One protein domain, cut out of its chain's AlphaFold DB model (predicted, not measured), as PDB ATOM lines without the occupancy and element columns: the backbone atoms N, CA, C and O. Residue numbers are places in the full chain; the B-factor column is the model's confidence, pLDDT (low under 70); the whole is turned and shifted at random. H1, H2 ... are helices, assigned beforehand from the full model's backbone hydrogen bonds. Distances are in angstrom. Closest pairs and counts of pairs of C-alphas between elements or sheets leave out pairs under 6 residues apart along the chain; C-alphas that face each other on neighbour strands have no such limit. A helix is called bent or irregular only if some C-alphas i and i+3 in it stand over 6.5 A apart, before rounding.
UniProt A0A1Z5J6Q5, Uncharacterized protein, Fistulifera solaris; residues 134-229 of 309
ATOM      1  N   LEU A 134      27.336  45.865  25.155       52.56
ATOM      2  CA  LEU A 134      28.657  45.631  25.720       52.56
ATOM      3  C   LEU A 134      28.741  46.428  27.023       52.56
ATOM      4  O   LEU A 134      28.657  47.657  27.019       52.56
ATOM      5  N   VAL A 135      28.844  45.715  28.138       62.28
ATOM      6  CA  VAL A 135      29.075  46.323  29.445       62.28
ATOM      7  C   VAL A 135      30.531  46.785  29.466       62.28
ATOM      8  O   VAL A 135      31.437  45.955  29.511       62.28
ATOM      9  N   GLY A 136      30.735  48.100  29.359       65.38
ATOM     10  CA  GLY A 136      32.053  48.731  29.265       65.38
ATOM     11  C   GLY A 136      32.658  49.154  30.611       65.38
ATOM     12  O   GLY A 136      32.155  48.826  31.687       65.38
ATOM     13  N   SER A 137      33.740  49.930  30.531       67.44
ATOM     14  CA  SER A 137      34.548  50.461  31.647       67.44
ATOM     15  C   SER A 137      33.793  51.410  32.598       67.44
ATOM     16  O   SER A 137      34.179  51.584  33.758       67.44
ATOM     17  N   ASP A 138      32.678  51.974  32.134       71.25
ATOM     18  CA  ASP A 138      31.805  52.864  32.918       71.25
ATOM     19  C   ASP A 138      30.641  52.120  33.588       71.25
ATOM     20  O   ASP A 138      29.758  52.730  34.191       71.25
ATOM     21  N   SER A 139      30.615  50.791  33.480       78.12
ATOM     22  CA  SER A 139      29.591  49.981  34.127       78.12
ATOM     23  C   SER A 139      29.706  50.017  35.647       78.12
ATOM     24  O   SER A 139      30.791  50.093  36.226       78.12
ATOM     25  N   VAL A 140      28.556  49.892  36.307       75.62
ATOM     26  CA  VAL A 140      28.473  49.793  37.769       75.62
ATOM     27  C   VAL A 140      29.209  48.549  38.281       75.62
ATOM     28  O   VAL A 140      29.850  48.592  39.323       75.62
ATOM     29  N   GLN A 141      29.231  47.486  37.476       79.62
ATOM     30  CA  GLN A 141      29.972  46.246  37.720       79.62
ATOM     31  C   GLN A 141      31.499  46.429  37.742       79.62
ATOM     32  O   GLN A 141      32.213  45.534  38.179       79.62
ATOM     33  N   MET A 142      32.015  47.585  37.309       83.38
ATOM     34  CA  MET A 142      33.433  47.929  37.431       83.38
ATOM     35  C   MET A 142      33.794  48.500  38.812       83.38
ATOM     36  O   MET A 142      34.976  48.646  39.123       83.38
ATOM     37  N   LYS A 143      32.805  48.838  39.657       84.88
ATOM     38  CA  LYS A 143      33.037  49.412  40.995       84.88
ATOM     39  C   LYS A 143      33.947  48.553  41.879       84.88
ATOM     40  O   LYS A 143      34.863  49.139  42.455       84.88
ATOM     41  N   PRO A 144      33.774  47.221  41.981       84.88
ATOM     42  CA  PRO A 144      34.637  46.429  42.851       84.88
ATOM     43  C   PRO A 144      36.086  46.409  42.353       84.88
ATOM     44  O   PRO A 144      37.008  46.594  43.138       84.88
ATOM     45  N   ILE A 145      36.298  46.318  41.034       87.69
ATOM     46  CA  ILE A 145      37.636  46.388  40.422       87.69
ATOM     47  C   ILE A 145      38.293  47.746  40.715       87.69
ATOM     48  O   ILE A 145      39.447  47.801  41.133       87.69
ATOM     49  N   LYS A 146      37.552  48.852  40.565       86.25
ATOM     50  CA  LYS A 146      38.048  50.202  40.897       86.25
ATOM     51  C   LYS A 146      38.407  50.330  42.379       86.25
ATOM     52  O   LYS A 146      39.436  50.916  42.698       86.25
ATOM     53  N   ARG A 147      37.597  49.750  43.270       86.69
ATOM     54  CA  ARG A 147      37.848  49.723  44.720       86.69
ATOM     55  C   ARG A 147      39.132  48.963  45.054       86.69
ATOM     56  O   ARG A 147      39.942  49.461  45.827       86.69
ATOM     57  N   MET A 148      39.359  47.809  44.424       87.88
ATOM     58  CA  MET A 148      40.591  47.026  44.593       87.88
ATOM     59  C   MET A 148      41.836  47.794  44.138       87.88
ATOM     60  O   MET A 148      42.841  47.802  44.844       87.88
ATOM     61  N   ILE A 149      41.768  48.470  42.986       88.44
ATOM     62  CA  ILE A 149      42.877  49.302  42.491       88.44
ATOM     63  C   ILE A 149      43.157  50.459  43.456       88.44
ATOM     64  O   ILE A 149      44.317  50.736  43.742       88.44
ATOM     65  N   HIS A 150      42.111  51.112  43.969       85.12
ATOM     66  CA  HIS A 150      42.246  52.221  44.913       85.12
ATOM     67  C   HIS A 150      42.884  51.779  46.231       85.12
ATOM     68  O   HIS A 150      43.842  52.395  46.686       85.12
ATOM     69  N   TYR A 151      42.414  50.661  46.792       86.25
ATOM     70  CA  TYR A 151      43.008  50.053  47.979       86.25
ATOM     71  C   TYR A 151      44.514  49.828  47.791       86.25
ATOM     72  O   TYR A 151      45.308  50.297  48.595       86.25
ATOM     73  N   LEU A 152      44.915  49.210  46.675       86.38
ATOM     74  CA  LEU A 152      46.328  48.957  46.368       86.38
ATOM     75  C   LEU A 152      47.147  50.211  46.073       86.38
ATOM     76  O   LEU A 152      48.369  50.187  46.193       86.38
ATOM     77  N   GLN A 153      46.507  51.285  45.619       85.06
ATOM     78  CA  GLN A 153      47.178  52.561  45.410       85.06
ATOM     79  C   GLN A 153      47.530  53.217  46.748       85.06
ATOM     80  O   GLN A 153      48.592  53.827  46.855       85.06
ATOM     81  N   GLU A 154      46.671  53.060  47.755       83.44
ATOM     82  CA  GLU A 154      46.917  53.546  49.113       83.44
ATOM     83  C   GLU A 154      47.844  52.630  49.916       83.44
ATOM     84  O   GLU A 154      48.698  53.120  50.650       83.44
ATOM     85  N   THR A 155      47.756  51.311  49.727       80.56
ATOM     86  CA  THR A 155      48.642  50.326  50.373       80.56
ATOM     87  C   THR A 155      49.860  49.963  49.522       80.56
ATOM     88  O   THR A 155      50.486  48.922  49.715       80.56
ATOM     89  N   ARG A 156      50.230  50.825  48.566       69.81
ATOM     90  CA  ARG A 156      51.251  50.540  47.542       69.81
ATOM     91  C   ARG A 156      52.623  50.169  48.111       69.81
ATOM     92  O   ARG A 156      53.386  49.476  47.436       69.81
ATOM     93  N   ASP A 157      52.923  50.617  49.325       68.69
ATOM     94  CA  ASP A 157      54.179  50.326  50.016       68.69
ATOM     95  C   ASP A 157      54.285  48.863  50.481       68.69
ATOM     96  O   ASP A 157      55.396  48.375  50.685       68.69
ATOM     97  N   GLU A 158      53.163  48.143  50.602       72.31
ATOM     98  CA  GLU A 158      53.149  46.736  51.012       72.31
ATOM     99  C   GLU A 158      53.507  45.802  49.847       72.31
ATOM    100  O   GLU A 158      54.346  44.921  50.015       72.31
ATOM    101  N   ASP A 159      52.942  46.027  48.651       74.75
ATOM    102  CA  ASP A 159      53.120  45.144  47.488       74.75
ATOM    103  C   ASP A 159      53.096  45.910  46.146       74.75
ATOM    104  O   ASP A 159      52.184  45.783  45.319       74.75
ATOM    105  N   ALA A 160      54.149  46.688  45.872       78.19
ATOM    106  CA  ALA A 160      54.261  47.497  44.649       78.19
ATOM    107  C   ALA A 160      54.112  46.687  43.338       78.19
ATOM    108  O   ALA A 160      53.584  47.195  42.342       78.19
ATOM    109  N   ASN A 161      54.543  45.420  43.339       87.06
ATOM    110  CA  ASN A 161      54.427  44.518  42.190       87.06
ATOM    111  C   ASN A 161      52.979  44.076  41.935       87.06
ATOM    112  O   ASN A 161      52.583  43.884  40.782       87.06
ATOM    113  N   LEU A 162      52.175  43.938  42.993       87.44
ATOM    114  CA  LEU A 162      50.788  43.492  42.895       87.44
ATOM    115  C   LEU A 162      49.913  44.576  42.257       87.44
ATOM    116  O   LEU A 162      49.154  44.282  41.333       87.44
ATOM    117  N   TYR A 163      50.097  45.836  42.669       87.69
ATOM    118  CA  TYR A 163      49.438  46.985  42.041       87.69
ATOM    119  C   TYR A 163      49.725  47.050  40.537       87.69
ATOM    120  O   TYR A 163      48.797  47.112  39.731       87.69
ATOM    121  N   ALA A 164      51.005  46.985  40.146       89.00
ATOM    122  CA  ALA A 164      51.400  47.049  38.741       89.00
ATOM    123  C   ALA A 164      50.795  45.898  37.921       89.00
ATOM    124  O   ALA A 164      50.291  46.119  36.821       89.00
ATOM    125  N   THR A 165      50.787  44.684  38.476       91.19
ATOM    126  CA  THR A 165      50.220  43.496  37.821       91.19
ATOM    127  C   THR A 165      48.723  43.661  37.565       91.19
ATOM    128  O   THR A 165      48.266  43.509  36.434       91.19
ATOM    129  N   ILE A 166      47.958  44.031  38.594       90.06
ATOM    130  CA  ILE A 166      46.500  44.193  38.494       90.06
ATOM    131  C   ILE A 166      46.148  45.332  37.542       90.06
ATOM    132  O   ILE A 166      45.265  45.187  36.695       90.06
ATOM    133  N   TYR A 167      46.868  46.450  37.636       90.06
ATOM    134  CA  TYR A 167      46.667  47.593  36.757       90.06
ATOM    135  C   TYR A 167      46.909  47.233  35.284       90.06
ATOM    136  O   TYR A 167      46.092  47.569  34.425       90.06
ATOM    137  N   ASN A 168      47.980  46.486  34.994       91.25
ATOM    138  CA  ASN A 168      48.288  46.021  33.642       91.25
ATOM    139  C   ASN A 168      47.207  45.077  33.096       91.25
ATOM    140  O   ASN A 168      46.776  45.259  31.959       91.25
ATOM    141  N   VAL A 169      46.715  44.128  33.903       91.50
ATOM    142  CA  VAL A 169      45.626  43.216  33.498       91.50
ATOM    143  C   VAL A 169      44.362  43.991  33.130       91.50
ATOM    144  O   VAL A 169      43.744  43.727  32.094       91.50
ATOM    145  N   VAL A 170      43.984  44.976  33.948       90.44
ATOM    146  CA  VAL A 170      42.802  45.814  33.706       90.44
ATOM    147  C   VAL A 170      42.972  46.618  32.416       90.44
ATOM    148  O   VAL A 170      42.092  46.571  31.555       90.44
ATOM    149  N   GLN A 171      44.115  47.291  32.234       89.38
ATOM    150  CA  GLN A 171      44.395  48.048  31.010       89.38
ATOM    151  C   GLN A 171      44.388  47.163  29.761       89.38
ATOM    152  O   GLN A 171      43.816  47.540  28.737       89.38
ATOM    153  N   GLU A 172      44.998  45.983  29.828       89.12
ATOM    154  CA  GLU A 172      45.053  45.066  28.696       89.12
ATOM    155  C   GLU A 172      43.655  44.560  28.318       89.12
ATOM    156  O   GLU A 172      43.293  44.549  27.137       89.12
ATOM    157  N   CYS A 173      42.829  44.210  29.307       86.81
ATOM    158  CA  CYS A 173      41.442  43.819  29.074       86.81
ATOM    159  C   CYS A 173      40.621  44.955  28.451       86.81
ATOM    160  O   CYS A 173      39.884  44.719  27.489       86.81
ATOM    161  N   GLU A 174      40.774  46.191  28.938       85.12
ATOM    162  CA  GLU A 174      40.119  47.364  28.353       85.12
ATOM    163  C   GLU A 174      40.563  47.629  26.912       85.12
ATOM    164  O   GLU A 174      39.728  47.914  26.050       85.12
ATOM    165  N   LEU A 175      41.865  47.535  26.629       85.31
ATOM    166  CA  LEU A 175      42.411  47.732  25.287       85.31
ATOM    167  C   LEU A 175      41.885  46.671  24.320       85.31
ATOM    168  O   LEU A 175      41.383  47.022  23.251       85.31
ATOM    169  N   ARG A 176      41.922  45.392  24.711       83.88
ATOM    170  CA  ARG A 176      41.381  44.277  23.912       83.88
ATOM    171  C   ARG A 176      39.881  44.435  23.656       83.88
ATOM    172  O   ARG A 176      39.414  44.144  22.553       83.88
ATOM    173  N   HIS A 177      39.138  44.946  24.640       82.88
ATOM    174  CA  HIS A 177      37.714  45.248  24.503       82.88
ATOM    175  C   HIS A 177      37.460  46.396  23.520       82.88
ATOM    176  O   HIS A 177      36.650  46.254  22.607       82.88
ATOM    177  N   ARG A 178      38.192  47.515  23.646       81.56
ATOM    178  CA  ARG A 178      38.072  48.673  22.739       81.56
ATOM    179  C   ARG A 178      38.448  48.327  21.301       81.56
ATOM    180  O   ARG A 178      37.801  48.803  20.370       81.56
ATOM    181  N   ARG A 179      39.475  47.496  21.108       82.69
ATOM    182  CA  ARG A 179      39.927  47.047  19.781       82.69
ATOM    183  C   ARG A 179      39.020  45.983  19.156       82.69
ATOM    184  O   ARG A 179      39.230  45.626  18.002       82.69
ATOM    185  N   ASN A 180      38.003  45.498  19.877       72.00
ATOM    186  CA  ASN A 180      37.156  44.370  19.474       72.00
ATOM    187  C   ASN A 180      37.944  43.082  19.148       72.00
ATOM    188  O   ASN A 180      37.408  42.206  18.467       72.00
ATOM    189  N   GLU A 181      39.186  42.954  19.628       70.44
ATOM    190  CA  GLU A 181      40.024  41.759  19.446       70.44
ATOM    191  C   GLU A 181      39.424  40.584  20.223       70.44
ATOM    192  O   GLU A 181      39.229  39.502  19.678       70.44
ATOM    193  N   ASN A 182      39.007  40.860  21.463       65.31
ATOM    194  CA  ASN A 182      38.158  39.987  22.254       65.31
ATOM    195  C   ASN A 182      36.860  40.733  22.540       65.31
ATOM    196  O   ASN A 182      36.819  41.650  23.362       65.31
ATOM    197  N   LYS A 183      35.779  40.338  21.862       64.94
ATOM    198  CA  LYS A 183      34.429  40.833  22.162       64.94
ATOM    199  C   LYS A 183      33.963  40.257  23.496       64.94
ATOM    200  O   LYS A 183      33.109  39.373  23.534       64.94
ATOM    201  N   TYR A 184      34.534  40.740  24.597       73.19
ATOM    202  CA  TYR A 184      34.019  40.437  25.920       73.19
ATOM    203  C   TYR A 184      32.589  40.963  25.976       73.19
ATOM    204  O   TYR A 184      32.362  42.168  25.909       73.19
ATOM    205  N   ARG A 185      31.615  40.056  26.072       72.38
ATOM    206  CA  ARG A 185      30.208  40.429  26.270       72.38
ATOM    207  C   ARG A 185      30.044  41.241  27.561       72.38
ATOM    208  O   ARG A 185      29.192  42.121  27.630       72.38
ATOM    209  N   HIS A 186      30.891  40.944  28.544       82.00
ATOM    210  CA  HIS A 186      30.929  41.559  29.858       82.00
ATOM    211  C   HIS A 186      32.390  41.809  30.261       82.00
ATOM    212  O   HIS A 186      33.086  40.890  30.691       82.00
ATOM    213  N   LEU A 187      32.871  43.043  30.075       84.81
ATOM    214  CA  LEU A 187      34.256  43.421  30.373       84.81
ATOM    215  C   LEU A 187      34.658  43.184  31.841       84.81
ATOM    216  O   LEU A 187      35.735  42.627  32.044       84.81
ATOM    217  N   PRO A 188      33.835  43.529  32.856       86.19
ATOM    218  CA  PRO A 188      34.206  43.274  34.246       86.19
ATOM    219  C   PRO A 188      34.501  41.793  34.482       86.19
ATOM    220  O   PRO A 188      35.550  41.458  35.009       86.19
ATOM    221  N   GLY A 189      33.636  40.898  33.999       85.75
ATOM    222  CA  GLY A 189      33.798  39.449  34.177       85.75
ATOM    223  C   GLY A 189      35.100  38.922  33.576       85.75
ATOM    224  O   GLY A 189      35.813  38.175  34.232       85.75
ATOM    225  N   ALA A 190      35.465  39.395  32.382       87.44
ATOM    226  CA  ALA A 190      36.740  39.037  31.763       87.44
ATOM    227  C   ALA A 190      37.950  39.516  32.586       87.44
ATOM    228  O   ALA A 190      38.954  38.809  32.677       87.44
ATOM    229  N   ILE A 191      37.853  40.695  33.204       89.25
ATOM    230  CA  ILE A 191      38.887  41.205  34.112       89.25
ATOM    231  C   ILE A 191      38.977  40.322  35.360       89.25
ATOM    232  O   ILE A 191      40.077  39.915  35.715       89.25
ATOM    233  N   PHE A 192      37.850  39.982  35.993       89.44
ATOM    234  CA  PHE A 192      37.818  39.084  37.156       89.44
ATOM    235  C   PHE A 192      38.482  37.736  36.851       89.44
ATOM    236  O   PHE A 192      39.378  37.321  37.580       89.44
ATOM    237  N   GLU A 193      38.098  37.093  35.745       88.69
ATOM    238  CA  GLU A 193      38.685  35.820  35.311       88.69
ATOM    239  C   GLU A 193      40.204  35.932  35.124       88.69
ATOM    240  O   GLU A 193      40.962  35.124  35.659       88.69
ATOM    241  N   THR A 194      40.657  36.972  34.417       90.62
ATOM    242  CA  THR A 194      42.086  37.170  34.134       90.62
ATOM    243  C   THR A 194      42.873  37.482  35.409       90.62
ATOM    244  O   THR A 194      44.008  37.035  35.564       90.62
ATOM    245  N   LEU A 195      42.285  38.224  36.351       90.00
ATOM    246  CA  LEU A 195      42.910  38.510  37.639       90.00
ATOM    247  C   LEU A 195      43.050  37.240  38.483       90.00
ATOM    248  O   LEU A 195      44.144  36.976  38.975       90.00
ATOM    249  N   VAL A 196      42.000  36.426  38.602       91.06
ATOM    250  CA  VAL A 196      42.063  35.142  39.322       91.06
ATOM    251  C   VAL A 196      43.129  34.224  38.719       91.06
ATOM    252  O   VAL A 196      43.892  33.611  39.465       91.06
ATOM    253  N   GLU A 197      43.240  34.177  37.389       89.56
ATOM    254  CA  GLU A 197      44.275  33.403  36.691       89.56
ATOM    255  C   GLU A 197      45.695  33.947  36.944       89.56
ATOM    256  O   GLU A 197      46.632  33.167  37.101       89.56
ATOM    257  N   THR A 198      45.864  35.272  37.026       90.62
ATOM    258  CA  THR A 198      47.189  35.914  37.114       90.62
ATOM    259  C   THR A 198      47.745  35.964  38.538       90.62
ATOM    260  O   THR A 198      48.921  35.675  38.748       90.62
ATOM    261  N   ILE A 199      46.928  36.361  39.519       89.00
ATOM    262  CA  ILE A 199      47.368  36.547  40.916       89.00
ATOM    263  C   ILE A 199      46.950  35.397  41.845       89.00
ATOM    264  O   ILE A 199      47.370  35.353  43.004       89.00
ATOM    265  N   GLY A 200      46.147  34.457  41.340       90.62
ATOM    266  CA  GLY A 200      45.599  33.328  42.085       90.62
ATOM    267  C   GLY A 200      44.315  33.677  42.844       90.62
ATOM    268  O   GLY A 200      44.164  34.777  43.380       90.62
ATOM    269  N   GLY A 201      43.398  32.708  42.938       85.00
ATOM    270  CA  GLY A 201      42.086  32.886  43.577       85.00
ATOM    271  C   GLY A 201      42.157  33.318  45.045       85.00
ATOM    272  O   GLY A 201      41.413  34.204  45.460       85.00
ATOM    273  N   LEU A 202      43.105  32.781  45.822       83.75
ATOM    274  CA  LEU A 202      43.262  33.127  47.240       83.75
ATOM    275  C   LEU A 202      43.699  34.587  47.441       83.75
ATOM    276  O   LEU A 202      43.117  35.311  48.253       83.75
ATOM    277  N   THR A 203      44.696  35.034  46.675       86.19
ATOM    278  CA  THR A 203      45.180  36.422  46.692       86.19
ATOM    279  C   THR A 203      44.087  37.372  46.224       86.19
ATOM    280  O   THR A 203      43.831  38.386  46.871       86.19
ATOM    281  N   PHE A 204      43.404  37.013  45.132       89.69
ATOM    282  CA  PHE A 204      42.286  37.775  44.590       89.69
ATOM    283  C   PHE A 204      41.174  37.959  45.628       89.69
ATOM    284  O   PHE A 204      40.748  39.084  45.884       89.69
ATOM    285  N   ARG A 205      40.753  36.871  46.281       85.88
ATOM    286  CA  ARG A 205      39.712  36.885  47.312       85.88
ATOM    287  C   ARG A 205      40.100  37.762  48.497       85.88
ATOM    288  O   ARG A 205      39.319  38.622  48.893       85.88
ATOM    289  N   ARG A 206      41.309  37.582  49.037       85.69
ATOM    290  CA  ARG A 206      41.812  38.401  50.149       85.69
ATOM    291  C   ARG A 206      41.785  39.884  49.787       85.69
ATOM    292  O   ARG A 206      41.299  40.695  50.568       85.69
ATOM    293  N   LEU A 207      42.265  40.223  48.594       86.62
ATOM    294  CA  LEU A 207      42.297  41.593  48.104       86.62
ATOM    295  C   LEU A 207      40.890  42.179  47.926       86.62
ATOM    296  O   LEU A 207      40.636  43.311  48.331       86.62
ATOM    297  N   TYR A 208      39.969  41.399  47.363       86.62
ATOM    298  CA  TYR A 208      38.572  41.786  47.203       86.62
ATOM    299  C   TYR A 208      37.930  42.097  48.563       86.62
ATOM    300  O   TYR A 208      37.377  43.183  48.749       86.62
ATOM    301  N   THR A 209      38.085  41.208  49.549       86.44
ATOM    302  CA  THR A 209      37.566  41.407  50.910       86.44
ATOM    303  C   THR A 209      38.178  42.635  51.588       86.44
ATOM    304  O   THR A 209      37.437  43.459  52.121       86.44
ATOM    305  N   LEU A 210      39.504  42.804  51.521       84.75
ATOM    306  CA  LEU A 210      40.189  43.963  52.106       84.75
ATOM    307  C   LEU A 210      39.727  45.272  51.466       84.75
ATOM    308  O   LEU A 210      39.425  46.236  52.172       84.75
ATOM    309  N   SER A 211      39.574  45.284  50.141       85.31
ATOM    310  CA  SER A 211      39.062  46.449  49.424       85.31
ATOM    311  C   SER A 211      37.625  46.793  49.822       85.31
ATOM    312  O   SER A 211      37.265  47.962  49.827       85.31
ATOM    313  N   LYS A 212      36.795  45.810  50.206       81.38
ATOM    314  CA  LYS A 212      35.414  46.043  50.658       81.38
ATOM    315  C   LYS A 212      35.361  46.724  52.022       81.38
ATOM    316  O   LYS A 212      34.524  47.596  52.227       81.38
ATOM    317  N   THR A 213      36.252  46.333  52.929       76.12
ATOM    318  CA  THR A 213      36.394  46.964  54.251       76.12
ATOM    319  C   THR A 213      37.094  48.320  54.195       76.12
ATOM    320  O   THR A 213      37.106  49.051  55.181       76.12
ATOM    321  N   PHE A 214      37.679  48.658  53.046       71.44
ATOM    322  CA  PHE A 214      38.368  49.914  52.834       71.44
ATOM    323  C   PHE A 214      37.368  51.051  52.572       71.44
ATOM    324  O   PHE A 214      36.886  51.236  51.453       71.44
ATOM    325  N   SER A 215      37.067  51.833  53.611       55.06
ATOM    326  CA  SER A 215      36.361  53.117  53.499       55.06
ATOM    327  C   SER A 215      37.321  54.212  53.030       55.06
ATOM    328  O   SER A 215      37.658  55.123  53.780       55.06
ATOM    329  N   GLY A 216      37.793  54.107  51.789       52.53
ATOM    330  CA  GLY A 216      38.358  55.256  51.089       52.53
ATOM    331  C   GLY A 216      37.209  56.164  50.672       52.53
ATOM    332  O   GLY A 216      36.499  55.845  49.715       52.53
ATOM    333  N   ASP A 217      36.977  57.237  51.428       45.03
ATOM    334  CA  ASP A 217      36.022  58.281  51.062       45.03
ATOM    335  C   ASP A 217      36.354  58.810  49.646       45.03
ATOM    336  O   ASP A 217      37.499  59.131  49.337       45.03
ATOM    337  N   ASP A 218      35.333  58.867  48.785       42.72
ATOM    338  CA  ASP A 218      35.342  59.367  47.400       42.72
ATOM    339  C   ASP A 218      36.167  58.588  46.349       42.72
ATOM    340  O   ASP A 218      37.162  59.060  45.798       42.72
ATOM    341  N   ILE A 219      35.640  57.432  45.915       46.12
ATOM    342  CA  ILE A 219      36.064  56.744  44.677       46.12
ATOM    343  C   ILE A 219      35.650  57.581  43.449       46.12
ATOM    344  O   ILE A 219      34.651  57.296  42.780       46.12
ATOM    345  N   LEU A 220      36.421  58.621  43.124       40.97
ATOM    346  CA  LEU A 220      36.247  59.434  41.920       40.97
ATOM    347  C   LEU A 220      37.444  59.236  40.986       40.97
ATOM    348  O   LEU A 220      38.369  60.041  40.914       40.97
ATOM    349  N   PHE A 221      37.422  58.124  40.250       42.00
ATOM    350  CA  PHE A 221      38.436  57.822  39.242       42.00
ATOM    351  C   PHE A 221      38.234  58.741  38.029       42.00
ATOM    352  O   PHE A 221      37.442  58.458  37.128       42.00
ATOM    353  N   ASN A 222      38.932  59.877  38.007       35.97
ATOM    354  CA  ASN A 222      39.000  60.720  36.822       35.97
ATOM    355  C   ASN A 222      39.856  60.008  35.767       35.97
ATOM    356  O   ASN A 222      41.059  59.823  35.934       35.97
ATOM    357  N   SER A 223      39.239  59.659  34.639       40.81
ATOM    358  CA  SER A 223      39.835  58.957  33.488       40.81
ATOM    359  C   SER A 223      41.094  59.604  32.881       40.81
ATOM    360  O   SER A 223      41.722  59.009  32.012       40.81
ATOM    361  N   LYS A 224      41.495  60.797  33.341       36.03
ATOM    362  CA  LYS A 224      42.686  61.526  32.880       36.03
ATOM    363  C   LYS A 224      44.003  61.061  33.508       36.03
ATOM    364  O   LYS A 224      45.047  61.292  32.905       36.03
ATOM    365  N   GLU A 225      43.993  60.412  34.673       39.25
ATOM    366  CA  GLU A 225      45.242  59.916  35.286       39.25
ATOM    367  C   GLU A 225      45.717  58.587  34.681       39.25
ATOM    368  O   GLU A 225      46.917  58.315  34.647       39.25
ATOM    369  N   ALA A 226      44.806  57.806  34.092       42.34
ATOM    370  CA  ALA A 226      45.142  56.546  33.426       42.34
ATOM    371  C   ALA A 226      46.002  56.728  32.160       42.34
ATOM    372  O   ALA A 226      46.752  55.831  31.779       42.34
ATOM    373  N   GLU A 227      45.946  57.901  31.524       38.16
ATOM    374  CA  GLU A 227      46.715  58.199  30.309       38.16
ATOM    375  C   GLU A 227      48.172  58.611  30.617       38.16
ATOM    376  O   GLU A 227      49.075  58.415  29.802       38.16
ATOM    377  N   GLN A 228      48.447  59.116  31.828       34.31
ATOM    378  CA  GLN A 228      49.787  59.594  32.201       34.31
ATOM    379  C   GLN A 228      50.725  58.475  32.673       34.31
ATOM    380  O   GLN A 228      51.936  58.573  32.474       34.31
ATOM    381  N   LEU A 229      50.191  57.386  33.233       42.25
ATOM    382  CA  LEU A 229      50.988  56.213  33.620       42.25
ATOM    383  C   LEU A 229      51.396  55.346  32.418       42.25
ATOM    384  O   LEU A 229      52.482  54.775  32.430       42.25
TER     385      LEU A 229
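What this domain is: This is residues 134 to 229 of the 309 residues of an uncharacterized protein of Fistulifera solaris (UniProt A0A1Z5J6Q5). Three helices, H1, H2 and H3, make a splayed up-and-down bundle with their centres in a triangle, and a fourth, H4, crosses H1 about perpendicularly and packs on it. After H4 a long stretch without a named element, residues 214 to 225, folds back past H1 on the side away from H3 and ends in the short H5, which touches no helix. The printed part has 96 residues, with five named helices in the order H1 to H5 and no named strand: the class is all helix. The whole is compact, with a radius of gyration of the C-alphas of 12.9 A and spans of 35 by 29 by 23 A.

How they stand to each other: Begin with H1, residues 140 to 154, the hub, which touches three other helices. H2, residues 160 to 178, touches it with residues 162 to 167 alone; look at the closest C-alphas, Leu 152 and Tyr 163, 5.7 A apart. They form a helical hairpin, running opposite ways at a shallow tilt of 29 degrees. H3, residues 187 to 199, forms another helical hairpin with H2: their closest C-alphas, Val 170 and Ile 191, are 6.1 A apart, and they run opposite ways at a tilt of 35.2 degrees, only just steep. H1 and H3 only just touch, with 3 pairs of C-alphas within 8 A, the closest being Met 142 and Pro 188 at 5.7 A. H4, residues 201 to 213, touches H1 with residues 207 to 212 alone, about perpendicular at 88 degrees; its Ser 211 has its C-alpha 5.1 A from that of Met 148, the closest pair. H4 is close to H3 but not clearly touching, and is apart from H2. In H2, H3 and H4 every O i to N i+4 pair is within hydrogen-bond range, in H1 9 of 11; H5, residues 226 to 229, is too short for such a pair.

Where its parts are: Find C-alpha 140 at (28.473, 49.793, 37.769); from there H1 runs 22.0 A to C-alpha 154. It is irregular, but only just: C-alphas 141 and 144 are 6.9 A apart. H2, the longest, covers 27.3 A from C-alpha 160 at (54.261, 47.497, 44.649). H3 measures 18.2 A and H4 18.6 A. H5 ends at C-alpha 229, (50.988, 56.213, 33.620).

The domain as a whole: The C-alphas of Glu 181 and Ser 215, 36.1 A apart, are the two farthest apart. The printed part has no cut, and its one long link joins H4 to H5. Mean pLDDT of the printed part is 76.3; look for values under 70 at residues 134 to 137, 156 to 157, 182 to 183 and 215 to 229.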